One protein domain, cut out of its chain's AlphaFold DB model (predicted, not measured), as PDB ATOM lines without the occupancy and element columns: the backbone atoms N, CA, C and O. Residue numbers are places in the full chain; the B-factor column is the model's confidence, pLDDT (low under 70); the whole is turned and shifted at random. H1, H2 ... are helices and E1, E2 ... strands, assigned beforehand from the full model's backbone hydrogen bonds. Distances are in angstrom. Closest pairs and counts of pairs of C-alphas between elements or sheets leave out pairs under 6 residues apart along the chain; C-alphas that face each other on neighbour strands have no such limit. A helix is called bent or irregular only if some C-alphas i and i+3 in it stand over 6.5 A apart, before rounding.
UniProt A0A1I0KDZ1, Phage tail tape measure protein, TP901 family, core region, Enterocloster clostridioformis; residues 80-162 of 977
ATOM      1  N   PHE A  80     153.432 165.218 238.866       79.19
ATOM      2  CA  PHE A  80     152.690 166.210 239.632       79.19
ATOM      3  C   PHE A  80     151.910 167.089 238.654       79.19
ATOM      4  O   PHE A  80     152.497 167.880 237.919       79.19
ATOM      5  N   SER A  81     150.590 166.924 238.623       70.56
ATOM      6  CA  SER A  81     149.676 167.789 237.878       70.56
ATOM      7  C   SER A  81     148.972 168.745 238.839       70.56
ATOM      8  O   SER A  81     148.624 168.361 239.955       70.56
ATOM      9  N   SER A  82     148.745 169.979 238.397       62.81
ATOM     10  CA  SER A  82     147.834 170.919 239.049       62.81
ATOM     11  C   SER A  82     146.816 171.412 238.027       62.81
ATOM     12  O   SER A  82     147.075 171.409 236.824       62.81
ATOM     13  N   THR A  83     145.665 171.891 238.489       57.69
ATOM     14  CA  THR A  83     144.724 172.634 237.640       57.69
ATOM     15  C   THR A  83     145.419 173.828 236.976       57.69
ATOM     16  O   THR A  83     146.259 174.488 237.597       57.69
ATOM     17  N   LEU A  84     145.082 174.094 235.708       54.31
ATOM     18  CA  LEU A  84     145.635 175.183 234.892       54.31
ATOM     19  C   LEU A  84     145.623 176.517 235.664       54.31
ATOM     20  O   LEU A  84     144.574 177.136 235.812       54.31
ATOM     21  N   GLY A  85     146.796 176.954 236.144       55.81
ATOM     22  CA  GLY A  85     146.985 178.252 236.805       55.81
ATOM     23  C   GLY A  85     147.663 178.240 238.185       55.81
ATOM     24  O   GLY A  85     148.114 179.298 238.604       55.81
ATOM     25  N   ASP A  86     147.808 177.089 238.859       60.03
ATOM     26  CA  ASP A  86     148.350 177.004 240.241       60.03
ATOM     27  C   ASP A  86     149.701 176.250 240.346       60.03
ATOM     28  O   ASP A  86     150.025 175.604 241.341       60.03
ATOM     29  N   PHE A  87     150.529 176.322 239.297       63.16
ATOM     30  CA  PHE A  87     151.804 175.584 239.230       63.16
ATOM     31  C   PHE A  87     152.900 176.127 240.162       63.16
ATOM     32  O   PHE A  87     153.902 175.455 240.403       63.16
ATOM     33  N   ASN A  88     152.711 177.326 240.724       63.12
ATOM     34  CA  ASN A  88     153.655 177.922 241.673       63.12
ATOM     35  C   ASN A  88     153.625 177.239 243.052       63.12
ATOM     36  O   ASN A  88     154.504 177.487 243.870       63.12
ATOM     37  N   ASN A  89     152.637 176.375 243.321       67.56
ATOM     38  CA  ASN A  89     152.567 175.577 244.548       67.56
ATOM     39  C   ASN A  89     152.993 174.113 244.348       67.56
ATOM     40  O   ASN A  89     153.103 173.375 245.327       67.56
ATOM     41  N   THR A  90     153.285 173.685 243.114       74.56
ATOM     42  CA  THR A  90     153.635 172.287 242.817       74.56
ATOM     43  C   THR A  90     154.924 171.841 243.511       74.56
ATOM     44  O   THR A  90     155.006 170.697 243.956       74.56
ATOM     45  N   GLY A  91     155.905 172.735 243.683       70.25
ATOM     46  CA  GLY A  91     157.099 172.430 244.473       70.25
ATOM     47  C   GLY A  91     156.767 172.157 245.941       70.25
ATOM     48  O   GLY A  91     157.206 171.149 246.481       70.25
ATOM     49  N   LYS A  92     155.880 172.937 246.570       75.12
ATOM     50  CA  LYS A  92     155.418 172.677 247.952       75.12
ATOM     51  C   LYS A  92     154.615 171.382 248.085       75.12
ATOM     52  O   LYS A  92     154.705 170.693 249.100       75.12
ATOM     53  N   GLU A  93     153.823 171.026 247.077       78.19
ATOM     54  CA  GLU A  93     153.116 169.741 247.061       78.19
ATOM     55  C   GLU A  93     154.074 168.556 246.933       78.19
ATOM     56  O   GLU A  93     153.889 167.538 247.607       78.19
ATOM     57  N   ALA A  94     155.114 168.696 246.109       77.00
ATOM     58  CA  ALA A  94     156.190 167.722 246.036       77.00
ATOM     59  C   ALA A  94     156.921 167.620 247.380       77.00
ATOM     60  O   ALA A  94     157.146 166.511 247.857       77.00
ATOM     61  N   GLU A  95     157.203 168.746 248.040       77.12
ATOM     62  CA  GLU A  95     157.872 168.786 249.345       77.12
ATOM     63  C   GLU A  95     157.059 168.020 250.387       77.12
ATOM     64  O   GLU A  95     157.568 167.120 251.052       77.12
ATOM     65  N   LYS A  96     155.754 168.297 250.451       75.94
ATOM     66  CA  LYS A  96     154.826 167.618 251.356       75.94
ATOM     67  C   LYS A  96     154.742 166.118 251.082       75.94
ATOM     68  O   LYS A  96     154.733 165.335 252.027       75.94
ATOM     69  N   TYR A  97     154.685 165.708 249.814       77.12
ATOM     70  CA  TYR A  97     154.670 164.296 249.433       77.12
ATOM     71  C   TYR A  97     155.969 163.588 249.836       77.12
ATOM     72  O   TYR A  97     155.923 162.543 250.481       77.12
ATOM     73  N   PHE A  98     157.128 164.166 249.525       74.38
ATOM     74  CA  PHE A  98     158.414 163.552 249.843       74.38
ATOM     75  C   PHE A  98     158.722 163.579 251.340       74.38
ATOM     76  O   PHE A  98     159.366 162.654 251.824       74.38
ATOM     77  N   HIS A  99     158.190 164.540 252.100       67.69
ATOM     78  CA  HIS A  99     158.250 164.506 253.563       67.69
ATOM     79  C   HIS A  99     157.477 163.342 254.189       67.69
ATOM     80  O   HIS A  99     157.804 162.931 255.299       67.69
ATOM     81  N   THR A 100     156.489 162.765 253.496       61.62
ATOM     82  CA  THR A 100     155.886 161.499 253.953       61.62
ATOM     83  C   THR A 100     156.782 160.284 253.707       61.62
ATOM     84  O   THR A 100     156.520 159.220 254.261       61.62
ATOM     85  N   LEU A 101     157.830 160.436 252.889       57.81
ATOM     86  CA  LEU A 101     158.765 159.374 252.512       57.81
ATOM     87  C   LEU A 101     160.136 159.515 253.198       57.81
ATOM     88  O   LEU A 101     160.811 158.511 253.393       57.81
ATOM     89  N   SER A 102     160.556 160.730 253.567       58.12
ATOM     90  CA  SER A 102     161.811 161.000 254.279       58.12
ATOM     91  C   SER A 102     161.695 162.218 255.199       58.12
ATOM     92  O   SER A 102     161.071 163.223 254.866       58.12
ATOM     93  N   ASN A 103     162.363 162.162 256.353       58.53
ATOM     94  CA  ASN A 103     162.385 163.262 257.319       58.53
ATOM     95  C   ASN A 103     163.320 164.412 256.901       58.53
ATOM     96  O   ASN A 103     163.283 165.480 257.506       58.53
ATOM     97  N   THR A 104     164.175 164.218 255.892       62.50
ATOM     98  CA  THR A 104     165.115 165.242 255.411       62.50
ATOM     99  C   THR A 104     164.952 165.430 253.909       62.50
ATOM    100  O   THR A 104     165.586 164.743 253.108       62.50
ATOM    101  N   VAL A 105     164.081 166.373 253.552       67.31
ATOM    102  CA  VAL A 105     163.753 166.749 252.176       67.31
ATOM    103  C   VAL A 105     164.070 168.223 251.991       67.31
ATOM    104  O   VAL A 105     163.805 169.031 252.876       67.31
ATOM    105  N   SER A 106     164.629 168.574 250.841       77.50
ATOM    106  CA  SER A 106     164.719 169.965 250.404       77.50
ATOM    107  C   SER A 106     164.391 170.061 248.925       77.50
ATOM    108  O   SER A 106     164.850 169.222 248.145       77.50
ATOM    109  N   ILE A 107     163.648 171.091 248.531       80.50
ATOM    110  CA  ILE A 107     163.288 171.321 247.133       80.50
ATOM    111  C   ILE A 107     163.959 172.579 246.603       80.50
ATOM    112  O   ILE A 107     163.952 173.629 247.238       80.50
ATOM    113  N   GLN A 108     164.540 172.454 245.413       83.44
ATOM    114  CA  GLN A 108     165.082 173.568 244.650       83.44
ATOM    115  C   GLN A 108     164.237 173.780 243.399       83.44
ATOM    116  O   GLN A 108     164.185 172.923 242.518       83.44
ATOM    117  N   GLU A 109     163.575 174.927 243.326       84.94
ATOM    118  CA  GLU A 109     162.741 175.334 242.200       84.94
ATOM    119  C   GLU A 109     163.553 176.125 241.168       84.94
ATOM    120  O   GLU A 109     164.393 176.957 241.514       84.94
ATOM    121  N   LYS A 110     163.281 175.894 239.881       83.81
ATOM    122  CA  LYS A 110     163.836 176.673 238.772       83.81
ATOM    123  C   LYS A 110     162.706 177.350 238.008       83.81
ATOM    124  O   LYS A 110     161.892 176.681 237.366       83.81
ATOM    125  N   LEU A 111     162.696 178.679 238.057       79.81
ATOM    126  CA  LEU A 111     161.733 179.526 237.357       79.81
ATOM    127  C   LEU A 111     162.226 179.891 235.950       79.81
ATOM    128  O   LEU A 111     163.418 180.107 235.723       79.81
ATOM    129  N   GLY A 112     161.282 179.977 235.019       72.25
ATOM    130  CA  GLY A 112     161.477 180.435 233.651       72.25
ATOM    131  C   GLY A 112     161.380 181.946 233.479       72.25
ATOM    132  O   GLY A 112     161.084 182.690 234.413       72.25
ATOM    133  N   LYS A 113     161.545 182.411 232.234       71.31
ATOM    134  CA  LYS A 113     161.548 183.849 231.873       71.31
ATOM    135  C   LYS A 113     160.273 184.611 232.262       71.31
ATOM    136  O   LYS A 113     160.332 185.821 232.452       71.31
ATOM    137  N   ASN A 114     159.148 183.912 232.411       68.50
ATOM    138  CA  ASN A 114     157.853 184.495 232.774       68.50
ATOM    139  C   ASN A 114     157.506 184.293 234.262       68.50
ATOM    140  O   ASN A 114     156.340 184.391 234.631       68.50
ATOM    141  N   ASN A 115     158.497 183.974 235.104       68.19
ATOM    142  CA  ASN A 115     158.335 183.682 236.534       68.19
ATOM    143  C   ASN A 115     157.479 182.436 236.855       68.19
ATOM    144  O   ASN A 115     157.030 182.266 237.985       68.19
ATOM    145  N   ASN A 116     157.277 181.559 235.869       72.94
ATOM    146  CA  ASN A 116     156.602 180.271 236.035       72.94
ATOM    147  C   ASN A 116     157.623 179.176 236.350       72.94
ATOM    148  O   ASN A 116     158.719 179.182 235.792       72.94
ATOM    149  N   LEU A 117     157.250 178.207 237.184       77.88
ATOM    150  CA  LEU A 117     158.080 177.038 237.474       77.88
ATOM    151  C   LEU A 117     158.316 176.200 236.200       77.88
ATOM    152  O   LEU A 117     157.364 175.785 235.546       77.88
ATOM    153  N   GLU A 118     159.580 175.959 235.834       81.25
ATOM    154  CA  GLU A 118     159.978 175.149 234.663       81.25
ATOM    155  C   GLU A 118     160.496 173.762 235.066       81.25
ATOM    156  O   GLU A 118     160.326 172.778 234.343       81.25
ATOM    157  N   SER A 119     161.135 173.663 236.231       83.31
ATOM    158  CA  SER A 119     161.584 172.393 236.810       83.31
ATOM    159  C   SER A 119     161.800 172.531 238.313       83.31
ATOM    160  O   SER A 119     161.968 173.640 238.817       83.31
ATOM    161  N   PHE A 120     161.829 171.411 239.024       85.31
ATOM    162  CA  PHE A 120     162.279 171.373 240.410       85.31
ATOM    163  C   PHE A 120     163.111 170.119 240.684       85.31
ATOM    164  O   PHE A 120     162.960 169.084 240.026       85.31
ATOM    165  N   VAL A 121     164.021 170.232 241.649       82.50
ATOM    166  CA  VAL A 121     164.878 169.143 242.113       82.50
ATOM    167  C   VAL A 121     164.558 168.857 243.567       82.50
ATOM    168  O   VAL A 121     164.649 169.741 244.415       82.50
ATOM    169  N   VAL A 122     164.199 167.613 243.852       79.25
ATOM    170  CA  VAL A 122     163.996 167.118 245.212       79.25
ATOM    171  C   VAL A 122     165.299 166.492 245.672       79.25
ATOM    172  O   VAL A 122     165.769 165.551 245.040       79.25
ATOM    173  N   SER A 123     165.877 167.008 246.752       76.06
ATOM    174  CA  SER A 123     167.030 166.392 247.410       76.06
ATOM    175  C   SER A 123     166.583 165.676 248.679       76.06
ATOM    176  O   SER A 123     165.890 166.265 249.511       76.06
ATOM    177  N   LEU A 124     166.988 164.419 248.821       69.38
ATOM    178  CA  LEU A 124     166.706 163.541 249.954       69.38
ATOM    179  C   LEU A 124     168.042 163.090 250.541       69.38
ATOM    180  O   LEU A 124     168.958 162.800 249.779       69.38
ATOM    181  N   LYS A 125     168.186 163.008 251.865       61.09
ATOM    182  CA  LYS A 125     169.356 162.324 252.440       61.09
ATOM    183  C   LYS A 125     169.096 160.822 252.520       61.09
ATOM    184  O   LYS A 125     168.048 160.427 253.028       61.09
ATOM    185  N   ASN A 126     170.037 160.013 252.037       56.28
ATOM    186  CA  ASN A 126     170.019 158.564 252.243       56.28
ATOM    187  C   ASN A 126     170.505 158.195 253.660       56.28
ATOM    188  O   ASN A 126     170.901 159.073 254.435       56.28
ATOM    189  N   ALA A 127     170.478 156.904 254.005       46.50
ATOM    190  CA  ALA A 127     170.896 156.409 255.323       46.50
ATOM    191  C   ALA A 127     172.357 156.757 255.697       46.50
ATOM    192  O   ALA A 127     172.669 156.876 256.878       46.50
ATOM    193  N   ASP A 128     173.220 157.003 254.704       44.31
ATOM    194  CA  ASP A 128     174.623 157.406 254.884       44.31
ATOM    195  C   ASP A 128     174.789 158.941 255.025       44.31
ATOM    196  O   ASP A 128     175.903 159.459 255.104       44.31
ATOM    197  N   GLY A 129     173.688 159.705 255.032       51.62
ATOM    198  CA  GLY A 129     173.690 161.169 255.132       51.62
ATOM    199  C   GLY A 129     174.024 161.906 253.826       51.62
ATOM    200  O   GLY A 129     174.109 163.140 253.832       51.62
ATOM    201  N   VAL A 130     174.176 161.183 252.710       52.50
ATOM    202  CA  VAL A 130     174.489 161.729 251.380       52.50
ATOM    203  C   VAL A 130     173.212 162.226 250.701       52.50
ATOM    204  O   VAL A 130     172.179 161.559 250.735       52.50
ATOM    205  N   ALA A 131     173.269 163.410 250.085       60.44
ATOM    206  CA  ALA A 131     172.134 164.004 249.383       60.44
ATOM    207  C   ALA A 131     171.948 163.386 247.984       60.44
ATOM    208  O   ALA A 131     172.788 163.552 247.101       60.44
ATOM    209  N   GLU A 132     170.820 162.721 247.770       64.38
ATOM    210  CA  GLU A 132     170.377 162.149 246.501       64.38
ATOM    211  C   GLU A 132     169.310 163.038 245.860       64.38
ATOM    212  O   GLU A 132     168.478 163.615 246.556       64.38
ATOM    213  N   GLN A 133     169.329 163.172 244.531       77.56
ATOM    214  CA  GLN A 133     168.499 164.142 243.811       77.56
ATOM    215  C   GLN A 133     167.552 163.475 242.808       77.56
ATOM    216  O   GLN A 133     167.989 162.704 241.953       77.56
ATOM    217  N   LEU A 134     166.272 163.846 242.851       76.38
ATOM    218  CA  LEU A 134     165.262 163.544 241.836       76.38
ATOM    219  C   LEU A 134     164.889 164.814 241.071       76.38
ATOM    220  O   LEU A 134     164.582 165.839 241.675       76.38
ATOM    221  N   ARG A 135     164.882 164.754 239.738       81.44
ATOM    222  CA  ARG A 135     164.623 165.907 238.862       81.44
ATOM    223  C   ARG A 135     163.267 165.794 238.177       81.44
ATOM    224  O   ARG A 135     162.969 164.772 237.558       81.44
ATOM    225  N   TYR A 136     162.495 166.875 238.210       85.81
ATOM    226  CA  TYR A 136     161.183 166.991 237.575       85.81
ATOM    227  C   TYR A 136     161.158 168.170 236.609       85.81
ATOM    228  O   TYR A 136     161.569 169.273 236.963       85.81
ATOM    229  N   THR A 137     160.659 167.947 235.397       83.19
ATOM    230  CA  THR A 137     160.571 168.966 234.337       83.19
ATOM    231  C   THR A 137     159.134 169.157 233.890       83.19
ATOM    232  O   THR A 137     158.395 168.179 233.786       83.19
ATOM    233  N   LEU A 138     158.757 170.398 233.592       84.31
ATOM    234  CA  LEU A 138     157.441 170.723 233.060       84.31
ATOM    235  C   LEU A 138     157.242 170.103 231.666       84.31
ATOM    236  O   LEU A 138     158.093 170.214 230.782       84.31
ATOM    237  N   LYS A 139     156.090 169.469 231.477       82.25
ATOM    238  CA  LYS A 139     155.548 168.964 230.217       82.25
ATOM    239  C   LYS A 139     154.235 169.679 229.928       82.25
ATOM    240  O   LYS A 139     153.508 170.036 230.855       82.25
ATOM    241  N   GLN A 140     153.949 169.895 228.648       82.44
ATOM    242  CA  GLN A 140     152.722 170.540 228.197       82.44
ATOM    243  C   GLN A 140     152.184 169.864 226.938       82.44
ATOM    244  O   GLN A 140     152.964 169.372 226.122       82.44
ATOM    245  N   ILE A 141     150.861 169.850 226.796       76.38
ATOM    246  CA  ILE A 141     150.162 169.457 225.569       76.38
ATOM    247  C   ILE A 141     149.546 170.713 224.973       76.38
ATOM    248  O   ILE A 141     148.952 171.519 225.690       76.38
ATOM    249  N   GLU A 142     149.680 170.863 223.661       77.50
ATOM    250  CA  GLU A 142     149.069 171.936 222.885       77.50
ATOM    251  C   GLU A 142     148.007 171.355 221.944       77.50
ATOM    252  O   GLU A 142     148.145 170.228 221.465       77.50
ATOM    253  N   ASP A 143     146.920 172.091 221.712       73.19
ATOM    254  CA  ASP A 143     145.965 171.765 220.650       73.19
ATOM    255  C   ASP A 143     146.556 172.044 219.253       73.19
ATOM    256  O   ASP A 143     147.630 172.628 219.110       73.19
ATOM    257  N   GLU A 144     145.831 171.676 218.193       71.19
ATOM    258  CA  GLU A 144     146.239 171.920 216.795       71.19
ATOM    259  C   GLU A 144     146.425 173.416 216.448       71.19
ATOM    260  O   GLU A 144     146.907 173.746 215.365       71.19
ATOM    261  N   LYS A 145     146.051 174.335 217.350       73.69
ATOM    262  CA  LYS A 145     146.214 175.789 217.217       73.69
ATOM    263  C   LYS A 145     147.353 176.340 218.088       73.69
ATOM    264  O   LYS A 145     147.544 177.555 218.103       73.69
ATOM    265  N   GLY A 146     148.100 175.484 218.790       68.50
ATOM    266  CA  GLY A 146     149.203 175.868 219.675       68.50
ATOM    267  C   GLY A 146     148.765 176.370 221.056       68.50
ATOM    268  O   GLY A 146     149.574 176.943 221.784       68.50
ATOM    269  N   ASN A 147     147.494 176.202 221.445       74.81
ATOM    270  CA  ASN A 147     147.043 176.565 222.790       74.81
ATOM    271  C   ASN A 147     147.342 175.431 223.762       74.81
ATOM    272  O   ASN A 147     146.962 174.289 223.520       74.81
ATOM    273  N   ILE A 148     147.947 175.754 224.903       72.31
ATOM    274  CA  ILE A 148     148.233 174.774 225.953       72.31
ATOM    275  C   ILE A 148     146.917 174.250 226.546       72.31
ATOM    276  O   ILE A 148     146.185 174.999 227.196       72.31
ATOM    277  N   THR A 149     146.643 172.963 226.353       74.19
ATOM    278  CA  THR A 149     145.457 172.266 226.868       74.19
ATOM    279  C   THR A 149     145.723 171.541 228.182       74.19
ATOM    280  O   THR A 149     144.796 171.388 228.973       74.19
ATOM    281  N   ASP A 150     146.974 171.152 228.452       73.56
ATOM    282  CA  ASP A 150     147.363 170.512 229.713       73.56
ATOM    283  C   ASP A 150     148.839 170.765 230.067       73.56
ATOM    284  O   ASP A 150     149.665 171.002 229.183       73.56
ATOM    285  N   ARG A 151     149.170 170.729 231.365       76.38
ATOM    286  CA  ARG A 151     150.520 170.919 231.921       76.38
ATOM    287  C   ARG A 151     150.742 170.057 233.165       76.38
ATOM    288  O   ARG A 151     149.925 170.055 234.080       76.38
ATOM    289  N   TRP A 152     151.890 169.389 233.250       80.88
ATOM    290  CA  TRP A 152     152.294 168.620 234.434       80.88
ATOM    291  C   TRP A 152     153.812 168.563 234.577       80.88
ATOM    292  O   TRP A 152     154.546 168.694 233.603       80.88
ATOM    293  N   PHE A 153     154.306 168.334 235.788       82.62
ATOM    294  CA  PHE A 153     155.715 168.039 236.021       82.62
ATOM    295  C   PHE A 153     155.942 166.541 235.998       82.62
ATOM    296  O   PHE A 153     155.309 165.805 236.753       82.62
ATOM    297  N   GLU A 154     156.872 166.100 235.162       82.12
ATOM    298  CA  GLU A 154     157.236 164.699 235.025       82.12
ATOM    299  C   GLU A 154     158.682 164.467 235.450       82.12
ATOM    300  O   GLU A 154     159.580 165.269 235.169       82.12
ATOM    301  N   TYR A 155     158.896 163.352 236.139       81.06
ATOM    302  CA  TYR A 155     160.213 162.857 236.491       81.06
ATOM    303  C   TYR A 155     161.091 162.686 235.242       81.06
ATOM    304  O   TYR A 155     160.704 162.041 234.271       81.06
ATOM    305  N   SER A 156     162.297 163.247 235.293       72.00
ATOM    306  CA  SER A 156     163.202 163.383 234.144       72.00
ATOM    307  C   SER A 156     164.612 162.829 234.383       72.00
ATOM    308  O   SER A 156     165.358 162.659 233.423       72.00
ATOM    309  N   GLY A 157     164.989 162.513 235.631       61.19
ATOM    310  CA  GLY A 157     166.286 161.899 235.953       61.19
ATOM    311  C   GLY A 157     166.672 161.969 237.437       61.19
ATOM    312  O   GLY A 157     166.099 162.752 238.193       61.19
ATOM    313  N   GLY A 158     167.649 161.155 237.852       64.19
ATOM    314  CA  GLY A 158     168.061 160.972 239.253       64.19
ATOM    315  C   GLY A 158     168.052 159.500 239.693       64.19
ATOM    316  O   GLY A 158     167.663 158.619 238.930       64.19
ATOM    317  N   SER A 159     168.486 159.207 240.918       55.94
ATOM    318  CA  SER A 159     168.345 157.879 241.535       55.94
ATOM    319  C   SER A 159     168.288 158.013 243.051       55.94
ATOM    320  O   SER A 159     169.103 158.745 243.605       55.94
ATOM    321  N   ILE A 160     167.371 157.288 243.697       54.34
ATOM    322  CA  ILE A 160     167.433 157.037 245.141       54.34
ATOM    323  C   ILE A 160     168.119 155.682 245.309       54.34
ATOM    324  O   ILE A 160     167.588 154.683 244.817       54.34
ATOM    325  N   ASN A 161     169.300 155.635 245.915       51.03
ATOM    326  CA  ASN A 161     170.052 154.401 246.100       51.03
ATOM    327  C   ASN A 161     170.172 154.072 247.588       51.03
ATOM    328  O   ASN A 161     171.196 154.319 248.217       51.03
ATOM    329  N   ASP A 162     169.151 153.419 248.142       50.44
ATOM    330  CA  ASP A 162     169.153 152.994 249.547       50.44
ATOM    331  C   ASP A 162     169.917 151.669 249.772       50.44
ATOM    332  O   ASP A 162     169.521 150.770 250.516       50.44
TER     333      ASP A 162
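This is residues 80 to 162 of the 977 residues of the protein "Phage tail tape measure protein, TP901 family, core region" of Enterocloster clostridioformis (UniProt A0A1I0KDZ1). What shape do these atoms make? A long, strongly twisted sheet of four strands, E1 to E4, has one helix, H1, packed along one face and the other face bare; the turns from E2 to E3 and from E3 to E4 make the far ends of a rod. What is it built of? The printed part has 83 residues with one named helix and four named strands, in the order H1, E1, E2, E3, E4; the class is mixed, helices and strands. The sheet's order is E1, E2, E3, E4, antiparallel throughout. How compact is it? It is only just loose, close to compact, with a radius of gyration of the C-alphas of 14.3 A and spans of 51 by 22 by 20 A.

Where is the helix? H1, residues 87 to 99, begins at C-alpha 87 (151.804, 175.584, 239.230) and is 19.2 A long; it is irregular, with C-alphas 88 and 91 7.1 A apart. Where are the strands? E1 is residues 105 to 111, E2 residues 117 to 125, E3 residues 131 to 142, 36.0 A long, and E4 residues 148 to 158, 27.6 A long, ending at C-alpha 158 (168.061, 160.972, 239.253).

How do the strands pair? They form a meander, each strand the antiparallel neighbour of the one before. Within hydrogen-bond range are N 108 and O 121, 2.9 A, for E1 and E2; N 134 and O 122, 2.8 A, for E2 and E3; and N 139 and O 152, 2.7 A, for E3 and E4. Where is H1? It is on one face of the sheet, making two layers, a helix over a sheet, at a height of 7.6 A, and runs along the strands, at 13 degrees to E2 on the local plane. Its closest C-alphas to E1 are those of His 99 and Val 105, 6.1 A, and to E2 those of Asn 88 and Leu 117, 6.2 A; 7 of its 9 O i to N i+4 pairs are within hydrogen-bond range.

How far does it reach? The two C-alphas farthest apart, those of Asp 128 and Lys 145, are 50.6 A apart. Is it unbroken? The printed part has no cut, and the four links between named elements are tight. Where is confidence low? Mean pLDDT of the printed part is 70.6, and 33 residues are under 70, among them 124 to 132 and 157 to 162.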